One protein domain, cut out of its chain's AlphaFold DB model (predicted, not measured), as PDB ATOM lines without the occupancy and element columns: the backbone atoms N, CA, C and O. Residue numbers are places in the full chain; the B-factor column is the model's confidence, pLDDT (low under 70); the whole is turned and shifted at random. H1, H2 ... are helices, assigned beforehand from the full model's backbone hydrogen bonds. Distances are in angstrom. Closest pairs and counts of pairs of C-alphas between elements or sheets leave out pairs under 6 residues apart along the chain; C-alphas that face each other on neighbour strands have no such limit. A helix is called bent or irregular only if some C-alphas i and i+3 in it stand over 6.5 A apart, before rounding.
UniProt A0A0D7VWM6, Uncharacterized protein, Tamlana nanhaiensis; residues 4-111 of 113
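This is residues 4 to 111 of the 113 residues of an uncharacterized protein of Tamlana nanhaiensis (UniProt A0A0D7VWM6). The long helix H5 runs through the middle of a helical body, with five shorter helices gathered round it. H1 and H6 run alongside it on one side, and H2 and the hairpin of H3 and H4 cover the other. You have 108 printed residues with six named helices, H1 to H6 in chain order, and no named strand: the class is all helix. The whole is compact and rounded, with a radius of gyration of the C-alphas of 13.0 A and spans of 34 by 28 by 23 A.

Start at the hub, H5, residues 70 to 92, with a kink of 32 degrees near residue 86; it is only just irregular, C-alphas 87 and 90 being 6.8 A apart. H6, residues 97 to 109, forms a hairpin with it at a shallow tilt of 6 degrees; the closest C-alphas, of Ile 74 and Leu 107, are 6.5 A apart. H1, residues 4 to 18, completes an up and down bundle with H5 and H6, each running against the one before it. H4, residues 52 to 62, is about perpendicular to H5 at 75 degrees, and its Leu 55 comes closest to Met 77, C-alphas 5.4 A apart. H3, residues 34 to 46, forms a hairpin with H4; the closest C-alphas, of His 35 and Ser 58, are 5.8 A apart. H2, residues 20 to 32, touches H5 with residues 26 to 30 alone, closest at the C-alphas of Ile 26 and Ala 76, 6.5 A. O i to N i+4 pairs are within hydrogen-bond range throughout H1, H2, H3, H4 and H6, and 17 of 19 in H5.

Find C-alpha 70 at (38.166, 87.704, 127.463); H5 runs 32.1 A to C-alpha 92. H1 begins at (55.695, 74.413, 125.673) and spans 20.6 A.

The printed part has no cut and no long link. Look for pLDDT under 70 at residues 64 to 68 and 110 to 111.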
ATOM      1  N   ASN A   4      55.908  74.408 127.121       92.81
ATOM      2  CA  ASN A   4      55.695  74.413 125.673       92.81
ATOM      3  C   ASN A   4      54.541  73.487 125.283       92.81
ATOM      4  O   ASN A   4      53.667  73.895 124.523       92.81
ATOM      5  N   THR A   5      54.475  72.286 125.861       94.19
ATOM      6  CA  THR A   5      53.351  71.365 125.653       94.19
ATOM      7  C   THR A   5      52.023  71.990 126.094       94.19
ATOM      8  O   THR A   5      51.034  71.924 125.361       94.19
ATOM      9  N   ALA A   6      51.984  72.632 127.268       94.31
ATOM     10  CA  ALA A   6      50.776  73.293 127.765       94.31
ATOM     11  C   ALA A   6      50.329  74.456 126.858       94.31
ATOM     12  O   ALA A   6      49.136  74.623 126.593       94.31
ATOM     13  N   PHE A   7      51.286  75.241 126.359       95.81
ATOM     14  CA  PHE A   7      51.025  76.339 125.435       95.81
ATOM     15  C   PHE A   7      50.498  75.841 124.087       95.81
ATOM     16  O   PHE A   7      49.525  76.397 123.585       95.81
ATOM     17  N   GLU A   8      51.088  74.788 123.515       96.19
ATOM     18  CA  GLU A   8      50.664  74.230 122.225       96.19
ATOM     19  C   GLU A   8      49.233  73.685 122.271       96.19
ATOM     20  O   GLU A   8      48.452  73.925 121.349       96.19
ATOM     21  N   ILE A   9      48.845  73.002 123.353       95.06
ATOM     22  CA  ILE A   9      47.456  72.548 123.540       95.06
ATOM     23  C   ILE A   9      46.510  73.755 123.511       95.06
ATOM     24  O   ILE A   9      45.590  73.812 122.695       95.06
ATOM     25  N   TYR A  10      46.798  74.764 124.332       94.75
ATOM     26  CA  TYR A  10      45.989  75.978 124.413       94.75
ATOM     27  C   TYR A  10      45.937  76.755 123.088       94.75
ATOM     28  O   TYR A  10      44.889  77.275 122.698       94.75
ATOM     29  N   TYR A  11      47.057  76.825 122.368       95.81
ATOM     30  CA  TYR A  11      47.141  77.478 121.069       95.81
ATOM     31  C   TYR A  11      46.253  76.787 120.034       95.81
ATOM     32  O   TYR A  11      45.517  77.459 119.308       95.81
ATOM     33  N   ASN A  12      46.290  75.454 119.987       96.44
ATOM     34  CA  ASN A  12      45.475  74.667 119.069       96.44
ATOM     35  C   ASN A  12      43.980  74.775 119.389       96.44
ATOM     36  O   ASN A  12      43.172  74.894 118.466       96.44
ATOM     37  N   ASP A  13      43.602  74.818 120.667       94.81
ATOM     38  CA  ASP A  13      42.211  75.044 121.068       94.81
ATOM     39  C   ASP A  13      41.719  76.431 120.630       94.81
ATOM     40  O   ASP A  13      40.680  76.550 119.973       94.81
ATOM     41  N   PHE A  14      42.512  77.479 120.871       93.38
ATOM     42  CA  PHE A  14      42.177  78.835 120.433       93.38
ATOM     43  C   PHE A  14      42.108  78.956 118.899       93.38
ATOM     44  O   PHE A  14      41.245  79.652 118.356       93.38
ATOM     45  N   LEU A  15      43.001  78.264 118.180       94.62
ATOM     46  CA  LEU A  15      42.997  78.196 116.717       94.62
ATOM     47  C   LEU A  15      41.705  77.583 116.182       94.62
ATOM     48  O   LEU A  15      41.148  78.110 115.217       94.62
ATOM     49  N   ARG A  16      41.221  76.507 116.807       94.69
ATOM     50  CA  ARG A  16      39.965  75.851 116.423       94.69
ATOM     51  C   ARG A  16      38.751  76.749 116.652       94.69
ATOM     52  O   ARG A  16      37.835  76.718 115.837       94.69
ATOM     53  N   GLU A  17      38.749  77.548 117.716       93.25
ATOM     54  CA  GLU A  17      37.620  78.413 118.079       93.25
ATOM     55  C   GLU A  17      37.570  79.721 117.269       93.25
ATOM     56  O   GLU A  17      36.521  80.093 116.743       93.25
ATOM     57  N   PHE A  18      38.698  80.428 117.136       90.38
ATOM     58  CA  PHE A  18      38.734  81.788 116.572       90.38
ATOM     59  C   PHE A  18      39.342  81.876 115.169       90.38
ATOM     60  O   PHE A  18      39.247  82.918 114.507       90.38
ATOM     61  N   GLY A  19      39.975  80.799 114.707       93.06
ATOM     62  CA  GLY A  19      40.584  80.709 113.391       93.06
ATOM     63  C   GLY A  19      41.924  81.438 113.253       93.06
ATOM     64  O   GLY A  19      42.275  82.396 113.947       93.06
ATOM     65  N   GLU A  20      42.682  81.000 112.254       93.94
ATOM     66  CA  GLU A  20      44.069  81.408 112.028       93.94
ATOM     67  C   GLU A  20      44.228  82.912 111.739       93.94
ATOM     68  O   GLU A  20      45.206  83.541 112.146       93.94
ATOM     69  N   ARG A  21      43.256  83.530 111.049       91.62
ATOM     70  CA  ARG A  21      43.303  84.968 110.720       91.62
ATOM     71  C   ARG A  21      43.355  85.833 111.980       91.62
ATOM     72  O   ARG A  21      44.082  86.828 112.008       91.62
ATOM     73  N   LYS A  22      42.596  85.461 113.018       89.62
ATOM     74  CA  LYS A  22      42.560  86.199 114.285       89.62
ATOM     75  C   LYS A  22      43.896  86.070 115.011       89.62
ATOM     76  O   LYS A  22      44.448  87.087 115.426       89.62
ATOM     77  N   ILE A  23      44.445  84.858 115.074       92.31
ATOM     78  CA  ILE A  23      45.756  84.594 115.680       92.31
ATOM     79  C   ILE A  23      46.855  85.404 114.994       92.31
ATOM     80  O   ILE A  23      47.572  86.146 115.666       92.31
ATOM     81  N   ARG A  24      46.935  85.344 113.659       92.06
ATOM     82  CA  ARG A  24      47.930  86.097 112.879       92.06
ATOM     83  C   ARG A  24      47.860  87.599 113.148       92.06
ATOM     84  O   ARG A  24      48.892  88.255 113.267       92.06
ATOM     85  N   SER A  25      46.654  88.150 113.280       90.19
ATOM     86  CA  SER A  25      46.457  89.565 113.619       90.19
ATOM     87  C   SER A  25      47.019  89.922 115.005       90.19
ATOM     88  O   SER A  25      47.723  90.926 115.164       90.19
ATOM     89  N   ILE A  26      46.780  89.069 116.005       91.12
ATOM     90  CA  ILE A  26      47.283  89.261 117.373       91.12
ATOM     91  C   ILE A  26      48.809  89.142 117.403       91.12
ATOM     92  O   ILE A  26      49.481  90.038 117.912       91.12
ATOM     93  N   GLN A  27      49.364  88.092 116.792       92.31
ATOM     94  CA  GLN A  27      50.810  87.886 116.686       92.31
ATOM     95  C   GLN A  27      51.496  89.065 115.995       92.31
ATOM     96  O   GLN A  27      52.494  89.579 116.497       92.31
ATOM     97  N   LYS A  28      50.937  89.557 114.881       91.75
ATOM     98  CA  LYS A  28      51.470  90.729 114.171       91.75
ATOM     99  C   LYS A  28      51.496  91.967 115.069       91.75
ATOM    100  O   LYS A  28      52.464  92.724 115.031       91.75
ATOM    101  N   THR A  29      50.455  92.169 115.873       89.50
ATOM    102  CA  THR A  29      50.388  93.280 116.833       89.50
ATOM    103  C   THR A  29      51.462  93.152 117.912       89.50
ATOM    104  O   THR A  29      52.198  94.103 118.168       89.50
ATOM    105  N   ILE A  30      51.600  91.964 118.506       90.94
ATOM    106  CA  ILE A  30      52.585  91.689 119.559       90.94
ATOM    107  C   ILE A  30      54.015  91.855 119.035       90.94
ATOM    108  O   ILE A  30      54.815  92.540 119.673       90.94
ATOM    109  N   ASN A  31      54.325  91.287 117.867       90.00
ATOM    110  CA  ASN A  31      55.669  91.297 117.285       90.00
ATOM    111  C   ASN A  31      56.142  92.701 116.898       90.00
ATOM    112  O   ASN A  31      57.322  93.019 117.042       90.00
ATOM    113  N   ASN A  32      55.232  93.561 116.437       88.44
ATOM    114  CA  ASN A  32      55.586  94.905 115.984       88.44
ATOM    115  C   ASN A  32      55.530  95.964 117.091       88.44
ATOM    116  O   ASN A  32      55.913  97.111 116.858       88.44
ATOM    117  N   SER A  33      55.060  95.622 118.293       89.44
ATOM    118  CA  SER A  33      54.861  96.620 119.338       89.44
ATOM    119  C   SER A  33      56.134  96.974 120.110       89.44
ATOM    120  O   SER A  33      56.861  96.115 120.617       89.44
ATOM    121  N   LYS A  34      56.330  98.284 120.319       91.56
ATOM    122  CA  LYS A  34      57.349  98.828 121.227       91.56
ATOM    123  C   LYS A  34      57.125  98.434 122.691       91.56
ATOM    124  O   LYS A  34      58.097  98.326 123.431       91.56
ATOM    125  N   HIS A  35      55.877  98.215 123.119       91.50
ATOM    126  CA  HIS A  35      55.587  97.856 124.512       91.50
ATOM    127  C   HIS A  35      55.949  96.399 124.795       91.50
ATOM    128  O   HIS A  35      56.508  96.123 125.851       91.50
ATOM    129  N   THR A  36      55.760  95.499 123.821       93.06
ATOM    130  CA  THR A  36      56.307  94.135 123.884       93.06
ATOM    131  C   THR A  36      57.818  94.179 124.067       93.06
ATOM    132  O   THR A  36      58.341  93.595 125.005       93.06
ATOM    133  N   ARG A  37      58.521  94.932 123.214       93.38
ATOM    134  CA  ARG A  37      59.984  95.041 123.273       93.38
ATOM    135  C   ARG A  37      60.468  95.614 124.611       93.38
ATOM    136  O   ARG A  37      61.439  95.127 125.175       93.38
ATOM    137  N   SER A  38      59.759  96.614 125.138       94.44
ATOM    138  CA  SER A  38      60.024  97.183 126.465       94.44
ATOM    139  C   SER A  38      59.845  96.154 127.584       94.44
ATOM    140  O   SER A  38      60.717  96.049 128.443       94.44
ATOM    141  N   LEU A  39      58.764  95.365 127.555       94.94
ATOM    142  CA  LEU A  39      58.528  94.292 128.524       94.94
ATOM    143  C   LEU A  39      59.670  93.269 128.505       94.94
ATOM    144  O   LEU A  39      60.252  92.998 129.549       94.94
ATOM    145  N   LEU A  40      60.032  92.760 127.322       94.62
ATOM    146  CA  LEU A  40      61.103  91.769 127.171       94.62
ATOM    147  C   LEU A  40      62.443  92.287 127.704       94.62
ATOM    148  O   LEU A  40      63.102  91.601 128.481       94.62
ATOM    149  N   ASN A  41      62.798  93.530 127.367       94.38
ATOM    150  CA  ASN A  41      64.010  94.165 127.881       94.38
ATOM    151  C   ASN A  41      63.987  94.298 129.410       94.38
ATOM    152  O   ASN A  41      65.008  94.084 130.054       94.38
ATOM    153  N   GLN A  42      62.845  94.648 130.010       93.50
ATOM    154  CA  GLN A  42      62.735  94.748 131.467       93.50
ATOM    155  C   GLN A  42      62.892  93.387 132.145       93.50
ATOM    156  O   GLN A  42      63.611  93.297 133.138       93.50
ATOM    157  N   CYS A  43      62.261  92.345 131.601       93.44
ATOM    158  CA  CYS A  43      62.398  90.977 132.090       93.44
ATOM    159  C   CYS A  43      63.851  90.497 132.011       93.44
ATOM    160  O   CYS A  43      64.374  89.991 133.003       93.44
ATOM    161  N   TYR A  44      64.523  90.744 130.882       93.12
ATOM    162  CA  TYR A  44      65.940  90.436 130.694       93.12
ATOM    163  C   TYR A  44      66.825  91.169 131.713       93.12
ATOM    164  O   TYR A  44      67.553  90.543 132.481       93.12
ATOM    165  N   LEU A  45      66.719  92.502 131.783       92.88
ATOM    166  CA  LEU A  45      67.569  93.328 132.649       92.88
ATOM    167  C   LEU A  45      67.391  93.010 134.135       92.88
ATOM    168  O   LEU A  45      68.352  93.063 134.899       92.88
ATOM    169  N   ARG A  46      66.159  92.710 134.556       92.44
ATOM    170  CA  ARG A  46      65.835  92.418 135.960       92.44
ATOM    171  C   ARG A  46      65.969  90.944 136.313       92.44
ATOM    172  O   ARG A  46      65.877  90.618 137.489       92.44
ATOM    173  N   LYS A  47      66.181  90.082 135.320       91.06
ATOM    174  CA  LYS A  47      66.177  88.627 135.455       91.06
ATOM    175  C   LYS A  47      64.899  88.083 136.100       91.06
ATOM    176  O   LYS A  47      64.951  87.319 137.056       91.06
ATOM    177  N   ILE A  48      63.745  88.527 135.604       92.50
ATOM    178  CA  ILE A  48      62.435  88.127 136.136       92.50
ATOM    179  C   ILE A  48      61.513  87.624 135.032       92.50
ATOM    180  O   ILE A  48      61.502  88.159 133.921       92.50
ATOM    181  N   CYS A  49      60.672  86.652 135.375       93.19
ATOM    182  CA  CYS A  49      59.516  86.290 134.565       93.19
ATOM    183  C   CYS A  49      58.465  87.412 134.656       93.19
ATOM    184  O   CYS A  49      58.193  87.897 135.760       93.19
ATOM    185  N   PRO A  50      57.843  87.835 133.541       94.12
ATOM    186  CA  PRO A  50      56.714  88.754 133.613       94.12
ATOM    187  C   PRO A  50      55.554  88.092 134.362       94.12
ATOM    188  O   PRO A  50      55.236  86.928 134.120       94.12
ATOM    189  N   ASN A  51      54.896  88.831 135.253       93.56
ATOM    190  CA  ASN A  51      53.715  88.333 135.954       93.56
ATOM    191  C   ASN A  51      52.425  88.631 135.146       93.56
ATOM    192  O   ASN A  51      52.448  89.413 134.189       93.56
ATOM    193  N   PRO A  52      51.261  88.061 135.525       92.38
ATOM    194  CA  PRO A  52      50.002  88.300 134.810       92.38
ATOM    195  C   PRO A  52      49.595  89.779 134.670       92.38
ATOM    196  O   PRO A  52      48.957  90.152 133.686       92.38
ATOM    197  N   ILE A  53      49.957  90.634 135.632       91.38
ATOM    198  CA  ILE A  53      49.654  92.071 135.601       91.38
ATOM    199  C   ILE A  53      50.527  92.769 134.553       91.38
ATOM    200  O   ILE A  53      49.994  93.536 133.749       91.38
ATOM    201  N   ASP A  54      51.825  92.462 134.505       92.38
ATOM    202  CA  ASP A  54      52.757  93.013 133.510       92.38
ATOM    203  C   ASP A  54      52.309  92.652 132.085       92.38
ATOM    204  O   ASP A  54      52.231  93.504 131.192       92.38
ATOM    205  N   LEU A  55      51.932  91.383 131.889       92.56
ATOM    206  CA  LEU A  55      51.418  90.872 130.620       92.56
ATOM    207  C   LEU A  55      50.130  91.590 130.212       92.56
ATOM    208  O   LEU A  55      50.000  92.015 129.061       92.56
ATOM    209  N   ARG A  56      49.201  91.796 131.153       90.56
ATOM    210  CA  ARG A  56      47.952  92.525 130.904       90.56
ATOM    211  C   ARG A  56      48.204  93.979 130.521       90.56
ATOM    212  O   ARG A  56      47.584  94.468 129.580       90.56
ATOM    213  N   GLN A  57      49.099  94.676 131.218       90.06
ATOM    214  CA  GLN A  57      49.431  96.070 130.908       90.06
ATOM    215  C   GLN A  57      50.069  96.203 129.519       90.06
ATOM    216  O   GLN A  57      49.685  97.080 128.737       90.06
ATOM    217  N   SER A  58      50.992  95.298 129.184       90.75
ATOM    218  CA  SER A  58      51.617  95.247 127.860       90.75
ATOM    219  C   SER A  58      50.585  94.943 126.771       90.75
ATOM    220  O   SER A  58      50.501  95.661 125.775       90.75
ATOM    221  N   MET A  59      49.706  93.963 126.996       90.38
ATOM    222  CA  MET A  59      48.600  93.633 126.095       90.38
ATOM    223  C   MET A  59      47.667  94.828 125.855       90.38
ATOM    224  O   MET A  59      47.376  95.137 124.701       90.38
ATOM    225  N   LEU A  60      47.215  95.518 126.909       87.62
ATOM    226  CA  LEU A  60      46.338  96.691 126.788       87.62
ATOM    227  C   LEU A  60      47.011  97.841 126.027       87.62
ATOM    228  O   LEU A  60      46.350  98.557 125.279       87.62
ATOM    229  N   SER A  61      48.329  97.986 126.178       85.56
ATOM    230  CA  SER A  61      49.123  98.974 125.438       85.56
ATOM    231  C   SER A  61      49.328  98.586 123.966       85.56
ATOM    232  O   SER A  61      49.452  99.453 123.102       85.56
ATOM    233  N   ASN A  62      49.359  97.284 123.670       79.56
ATOM    234  CA  ASN A  62      49.564  96.734 122.331       79.56
ATOM    235  C   ASN A  62      48.292  96.730 121.494       79.56
ATOM    236  O   ASN A  62      48.323  97.036 120.303       79.56
ATOM    237  N   ILE A  63      47.179  96.332 122.101       72.62
ATOM    238  CA  ILE A  63      45.977  95.977 121.367       72.62
ATOM    239  C   ILE A  63      44.906  97.026 121.637       72.62
ATOM    240  O   ILE A  63      44.152  96.949 122.605       72.62
ATOM    241  N   LYS A  64      44.840  98.029 120.752       65.56
ATOM    242  CA  LYS A  64      43.776  99.041 120.755       65.56
ATOM    243  C   LYS A  64      42.418  98.362 120.551       65.56
ATOM    244  O   LYS A  64      42.087  98.017 119.419       65.56
ATOM    245  N   LEU A  65      41.675  98.169 121.646       50.97
ATOM    246  CA  LEU A  65      40.208  98.034 121.794       50.97
ATOM    247  C   LEU A  65      39.418  97.093 120.849       50.97
ATOM    248  O   LEU A  65      38.210  96.968 121.001       50.97
ATOM    249  N   SER A  66      40.052  96.367 119.928       49.38
ATOM    250  CA  SER A  66      39.400  95.457 118.966       49.38
ATOM    251  C   SER A  66      39.391  93.986 119.413       49.38
ATOM    252  O   SER A  66      39.151  93.068 118.620       49.38
ATOM    253  N   LEU A  67      39.622  93.744 120.706       55.31
ATOM    254  CA  LEU A  67      39.502  92.435 121.345       55.31
ATOM    255  C   LEU A  67      38.377  92.466 122.373       55.31
ATOM    256  O   LEU A  67      38.602  92.646 123.563       55.31
ATOM    257  N   SER A  68      37.151  92.321 121.886       62.88
ATOM    258  CA  SER A  68      35.936  92.355 122.698       62.88
ATOM    259  C   SER A  68      35.758  91.137 123.614       62.88
ATOM    260  O   SER A  68      34.915  91.197 124.504       62.88
ATOM    261  N   SER A  69      36.526  90.047 123.447       79.31
ATOM    262  CA  SER A  69      36.377  88.840 124.269       79.31
ATOM    263  C   SER A  69      37.580  88.559 125.173       79.31
ATOM    264  O   SER A  69      38.748  88.672 124.789       79.31
ATOM    265  N   LYS A  70      37.251  88.137 126.397       84.75
ATOM    266  CA  LYS A  70      38.166  87.704 127.463       84.75
ATOM    267  C   LYS A  70      39.166  86.648 126.976       84.75
ATOM    268  O   LYS A  70      40.360  86.803 127.216       84.75
ATOM    269  N   ALA A  71      38.699  85.659 126.208       88.19
ATOM    270  CA  ALA A  71      39.538  84.620 125.606       88.19
ATOM    271  C   ALA A  71      40.672  85.207 124.751       88.19
ATOM    272  O   ALA A  71      41.827  84.804 124.875       88.19
ATOM    273  N   VAL A  72      40.377  86.222 123.933       88.31
ATOM    274  CA  VAL A  72      41.398  86.807 123.059       88.31
ATOM    275  C   VAL A  72      42.441  87.594 123.856       88.31
ATOM    276  O   VAL A  72      43.619  87.593 123.501       88.31
ATOM    277  N   GLY A  73      42.032  88.232 124.956       89.25
ATOM    278  CA  GLY A  73      42.967  88.886 125.869       89.25
ATOM    279  C   GLY A  73      43.929  87.892 126.525       89.25
ATOM    280  O   GLY A  73      45.140  88.099 126.512       89.25
ATOM    281  N   ILE A  74      43.412  86.770 127.032       91.00
ATOM    282  CA  ILE A  74      44.241  85.713 127.635       91.00
ATOM    283  C   ILE A  74      45.197  85.133 126.601       91.00
ATOM    284  O   ILE A  74      46.388  85.008 126.870       91.00
ATOM    285  N   PHE A  75      44.713  84.866 125.389       92.62
ATOM    286  CA  PHE A  75      45.558  84.389 124.301       92.62
ATOM    287  C   PHE A  75      46.676  85.373 123.935       92.62
ATOM    288  O   PHE A  75      47.821  84.971 123.749       92.62
ATOM    289  N   ALA A  76      46.387  86.675 123.902       92.19
ATOM    290  CA  ALA A  76      47.414  87.685 123.679       92.19
ATOM    291  C   ALA A  76      48.459  87.729 124.811       92.19
ATOM    292  O   ALA A  76      49.651  87.858 124.533       92.19
ATOM    293  N   MET A  77      48.042  87.590 126.073       93.94
ATOM    294  CA  MET A  77      48.966  87.493 127.212       93.94
ATOM    295  C   MET A  77      49.806  86.210 127.163       93.94
ATOM    296  O   MET A  77      51.009  86.264 127.408       93.94
ATOM    297  N   ALA A  78      49.207  85.082 126.782       95.06
ATOM    298  CA  ALA A  78      49.914  83.821 126.585       95.06
ATOM    299  C   ALA A  78      50.967  83.929 125.472       95.06
ATOM    300  O   ALA A  78      52.091  83.472 125.651       95.06
ATOM    301  N   LEU A  79      50.645  84.590 124.353       95.00
ATOM    302  CA  LEU A  79      51.607  84.859 123.280       95.00
ATOM    303  C   LEU A  79      52.754  85.774 123.728       95.00
ATOM    304  O   LEU A  79      53.889  85.574 123.303       95.00
ATOM    305  N   LEU A  80      52.480  86.769 124.578       94.94
ATOM    306  CA  LEU A  80      53.528  87.605 125.169       94.94
ATOM    307  C   LEU A  80      54.470  86.779 126.052       94.94
ATOM    308  O   LEU A  80      55.686  86.932 125.944       94.94
ATOM    309  N   LEU A  81      53.921  85.885 126.879       96.38
ATOM    310  CA  LEU A  81      54.708  84.981 127.719       96.38
ATOM    311  C   LEU A  81      55.533  83.996 126.877       96.38
ATOM    312  O   LEU A  81      56.713  83.809 127.153       96.38
ATOM    313  N   LYS A  82      54.951  83.443 125.806       96.25
ATOM    314  CA  LYS A  82      55.652  82.551 124.869       96.25
ATOM    315  C   LYS A  82      56.826  83.256 124.211       96.25
ATOM    316  O   LYS A  82      57.928  82.722 124.173       96.25
ATOM    317  N   LYS A  83      56.614  84.497 123.774       94.81
ATOM    318  CA  LYS A  83      57.669  85.326 123.191       94.81
ATOM    319  C   LYS A  83      58.786  85.629 124.193       94.81
ATOM    320  O   LYS A  83      59.950  85.571 123.820       94.81
ATOM    321  N   PHE A  84      58.450  85.910 125.455       95.00
ATOM    322  CA  PHE A  84      59.451  86.014 126.521       95.00
ATOM    323  C   PHE A  84      60.242  84.716 126.677       95.00
ATOM    324  O   PHE A  84      61.470  84.756 126.702       95.00
ATOM    325  N   ASN A  85      59.556  83.575 126.742       94.44
ATOM    326  CA  ASN A  85      60.228  82.299 126.915       94.44
ATOM    327  C   ASN A  85      61.211  82.018 125.769       94.44
ATOM    328  O   ASN A  85      62.360  81.671 126.017       94.44
ATOM    329  N   ASP A  86      60.783  82.247 124.528       93.19
ATOM    330  CA  ASP A  86      61.565  81.910 123.336       93.19
ATOM    331  C   ASP A  86      62.716  82.884 123.061       93.19
ATOM    332  O   ASP A  86      63.787  82.468 122.626       93.19
ATOM    333  N   GLU A  87      62.512  84.183 123.292       91.06
ATOM    334  CA  GLU A  87      63.505  85.206 122.938       91.06
ATOM    335  C   GLU A  87      64.459  85.533 124.084       91.06
ATOM    336  O   GLU A  87      65.592  85.936 123.832       91.06
ATOM    337  N   VAL A  88      64.009  85.368 125.328       90.00
ATOM    338  CA  VAL A  88      64.746  85.800 126.519       90.00
ATOM    339  C   VAL A  88      65.098  84.605 127.397       90.00
ATOM    340  O   VAL A  88      66.263  84.396 127.720       90.00
ATOM    341  N   ASN A  89      64.113  83.793 127.784       87.62
ATOM    342  CA  ASN A  89      64.351  82.776 128.804       87.62
ATOM    343  C   ASN A  89      65.207  81.599 128.313       87.62
ATOM    344  O   ASN A  89      66.133  81.203 129.009       87.62
ATOM    345  N   ILE A  90      64.922  81.049 127.127       84.69
ATOM    346  CA  ILE A  90      65.645  79.888 126.579       84.69
ATOM    347  C   ILE A  90      67.110  80.225 126.278       84.69
ATOM    348  O   ILE A  90      67.981  79.381 126.471       84.69
ATOM    349  N   ASN A  91      67.389  81.446 125.818       80.81
ATOM    350  CA  ASN A  91      68.741  81.844 125.428       80.81
ATOM    351  C   ASN A  91      69.643  82.097 126.641       80.81
ATOM    352  O   ASN A  91      70.819  81.741 126.611       80.81
ATOM    353  N   ASP A  92      69.086  82.678 127.707       81.19
ATOM    354  CA  ASP A  92      69.864  83.171 128.847       81.19
ATOM    355  C   ASP A  92      69.573  82.430 130.167       81.19
ATOM    356  O   ASP A  92      70.150  82.773 131.201       81.19
ATOM    357  N   CYS A  93      68.692  81.420 130.148       83.75
ATOM    358  CA  CYS A  93      68.256  80.621 131.304       83.75
ATOM    359  C   CYS A  93      67.903  81.484 132.527       83.75
ATOM    360  O   CYS A  93      68.391  81.259 133.636       83.75
ATOM    361  N   ILE A  94      67.082  82.514 132.308       87.12
ATOM    362  CA  ILE A  94      66.811  83.553 133.309       87.12
ATOM    363  C   ILE A  94      65.946  83.034 134.461       87.12
ATOM    364  O   ILE A  94      66.183  83.396 135.613       87.12
ATOM    365  N   VAL A  95      64.946  82.210 134.148       89.25
ATOM    366  CA  VAL A  95      63.997  81.606 135.092       89.25
ATOM    367  C   VAL A  95      63.752  80.136 134.750       89.25
ATOM    368  O   VAL A  95      63.957  79.694 133.615       89.25
ATOM    369  N   LEU A  96      63.290  79.361 135.731       89.06
ATOM    370  CA  LEU A  96      62.974  77.945 135.542       89.06
ATOM    371  C   LEU A  96      61.711  77.767 134.683       89.06
ATOM    372  O   LEU A  96      60.768  78.552 134.778       89.06
ATOM    373  N   ASP A  97      61.632  76.674 133.916       89.31
ATOM    374  CA  ASP A  97      60.435  76.339 133.116       89.31
ATOM    375  C   ASP A  97      59.164  76.251 133.984       89.31
ATOM    376  O   ASP A  97      58.086  76.683 133.582       89.31
ATOM    377  N   SER A  98      59.304  75.785 135.231       91.75
ATOM    378  CA  SER A  98      58.209  75.731 136.205       91.75
ATOM    379  C   SER A  98      57.661  77.107 136.587       91.75
ATOM    380  O   SER A  98      56.476  77.220 136.883       91.75
ATOM    381  N   GLU A  99      58.491  78.155 136.583       93.25
ATOM    382  CA  GLU A  99      58.046  79.526 136.870       93.25
ATOM    383  C   GLU A  99      57.250  80.098 135.693       93.25
ATOM    384  O   GLU A  99      56.210  80.729 135.885       93.25
ATOM    385  N   VAL A 100      57.691  79.818 134.464       93.94
ATOM    386  CA  VAL A 100      56.958  80.193 133.246       93.94
ATOM    387  C   VAL A 100      55.611  79.465 133.191       93.94
ATOM    388  O   VAL A 100      54.577  80.078 132.910       93.94
ATOM    389  N   LEU A 101      55.604  78.170 133.524       94.50
ATOM    390  CA  LEU A 101      54.390  77.366 133.615       94.50
ATOM    391  C   LEU A 101      53.429  77.889 134.693       94.50
ATOM    392  O   LEU A 101      52.238  77.990 134.411       94.50
ATOM    393  N   ASP A 102      53.913  78.281 135.879       94.44
ATOM    394  CA  ASP A 102      53.065  78.869 136.931       94.44
ATOM    395  C   ASP A 102      52.352  80.134 136.439       94.44
ATOM    396  O   ASP A 102      51.128  80.257 136.559       94.44
ATOM    397  N   VAL A 103      53.083  81.053 135.796       94.62
ATOM    398  CA  VAL A 103      52.478  82.264 135.219       94.62
ATOM    399  C   VAL A 103      51.420  81.896 134.181       94.62
ATOM    400  O   VAL A 103      50.323  82.461 134.199       94.62
ATOM    401  N   PHE A 104      51.705  80.930 133.307       95.31
ATOM    402  CA  PHE A 104      50.750  80.458 132.308       95.31
ATOM    403  C   PHE A 104      49.483  79.861 132.939       95.31
ATOM    404  O   PHE A 104      48.367  80.218 132.554       95.31
ATOM    405  N   THR A 105      49.627  79.008 133.954       93.31
ATOM    406  CA  THR A 105      48.494  78.440 134.693       93.31
ATOM    407  C   THR A 105      47.668  79.532 135.364       93.31
ATOM    408  O   THR A 105      46.439  79.498 135.291       93.31
ATOM    409  N   ARG A 106      48.313  80.547 135.951       92.56
ATOM    410  CA  ARG A 106      47.631  81.694 136.563       92.56
ATOM    411  C   ARG A 106      46.845  82.524 135.554       92.56
ATOM    412  O   ARG A 106      45.745  82.971 135.877       92.56
ATOM    413  N   LEU A 107      47.354  82.717 134.337       91.12
ATOM    414  CA  LEU A 107      46.595  83.384 133.272       91.12
ATOM    415  C   LEU A 107      45.298  82.633 132.960       91.12
ATOM    416  O   LEU A 107      44.250  83.259 132.834       91.12
ATOM    417  N   ASN A 108      45.355  81.304 132.891       85.06
ATOM    418  CA  ASN A 108      44.186  80.487 132.578       85.06
ATOM    419  C   ASN A 108      43.228  80.345 133.775       85.06
ATOM    420  O   ASN A 108      42.014  80.302 133.586       85.06
ATOM    421  N   SER A 109      43.729  80.337 135.014       83.44
ATOM    422  CA  SER A 109      42.895  80.204 136.220       83.44
ATOM    423  C   SER A 109      42.176  81.493 136.615       83.44
ATOM    424  O   SER A 109      41.028  81.441 137.048       83.44
ATOM    425  N   THR A 110      42.795  82.661 136.403       63.75
ATOM    426  CA  THR A 110      42.216  83.983 136.738       63.75
ATOM    427  C   THR A 110      40.907  84.265 135.985       63.75
ATOM    428  O   THR A 110      40.166  85.191 136.310       63.75
ATOM    429  N   TYR A 111      40.603  83.468 134.963       53.38
ATOM    430  CA  TYR A 111      39.532  83.728 134.023       53.38
ATOM    431  C   TYR A 111      38.606  82.521 133.781       53.38
ATOM    432  O   TYR A 111      37.675  82.648 132.988       53.38
TER     433      TYR A 111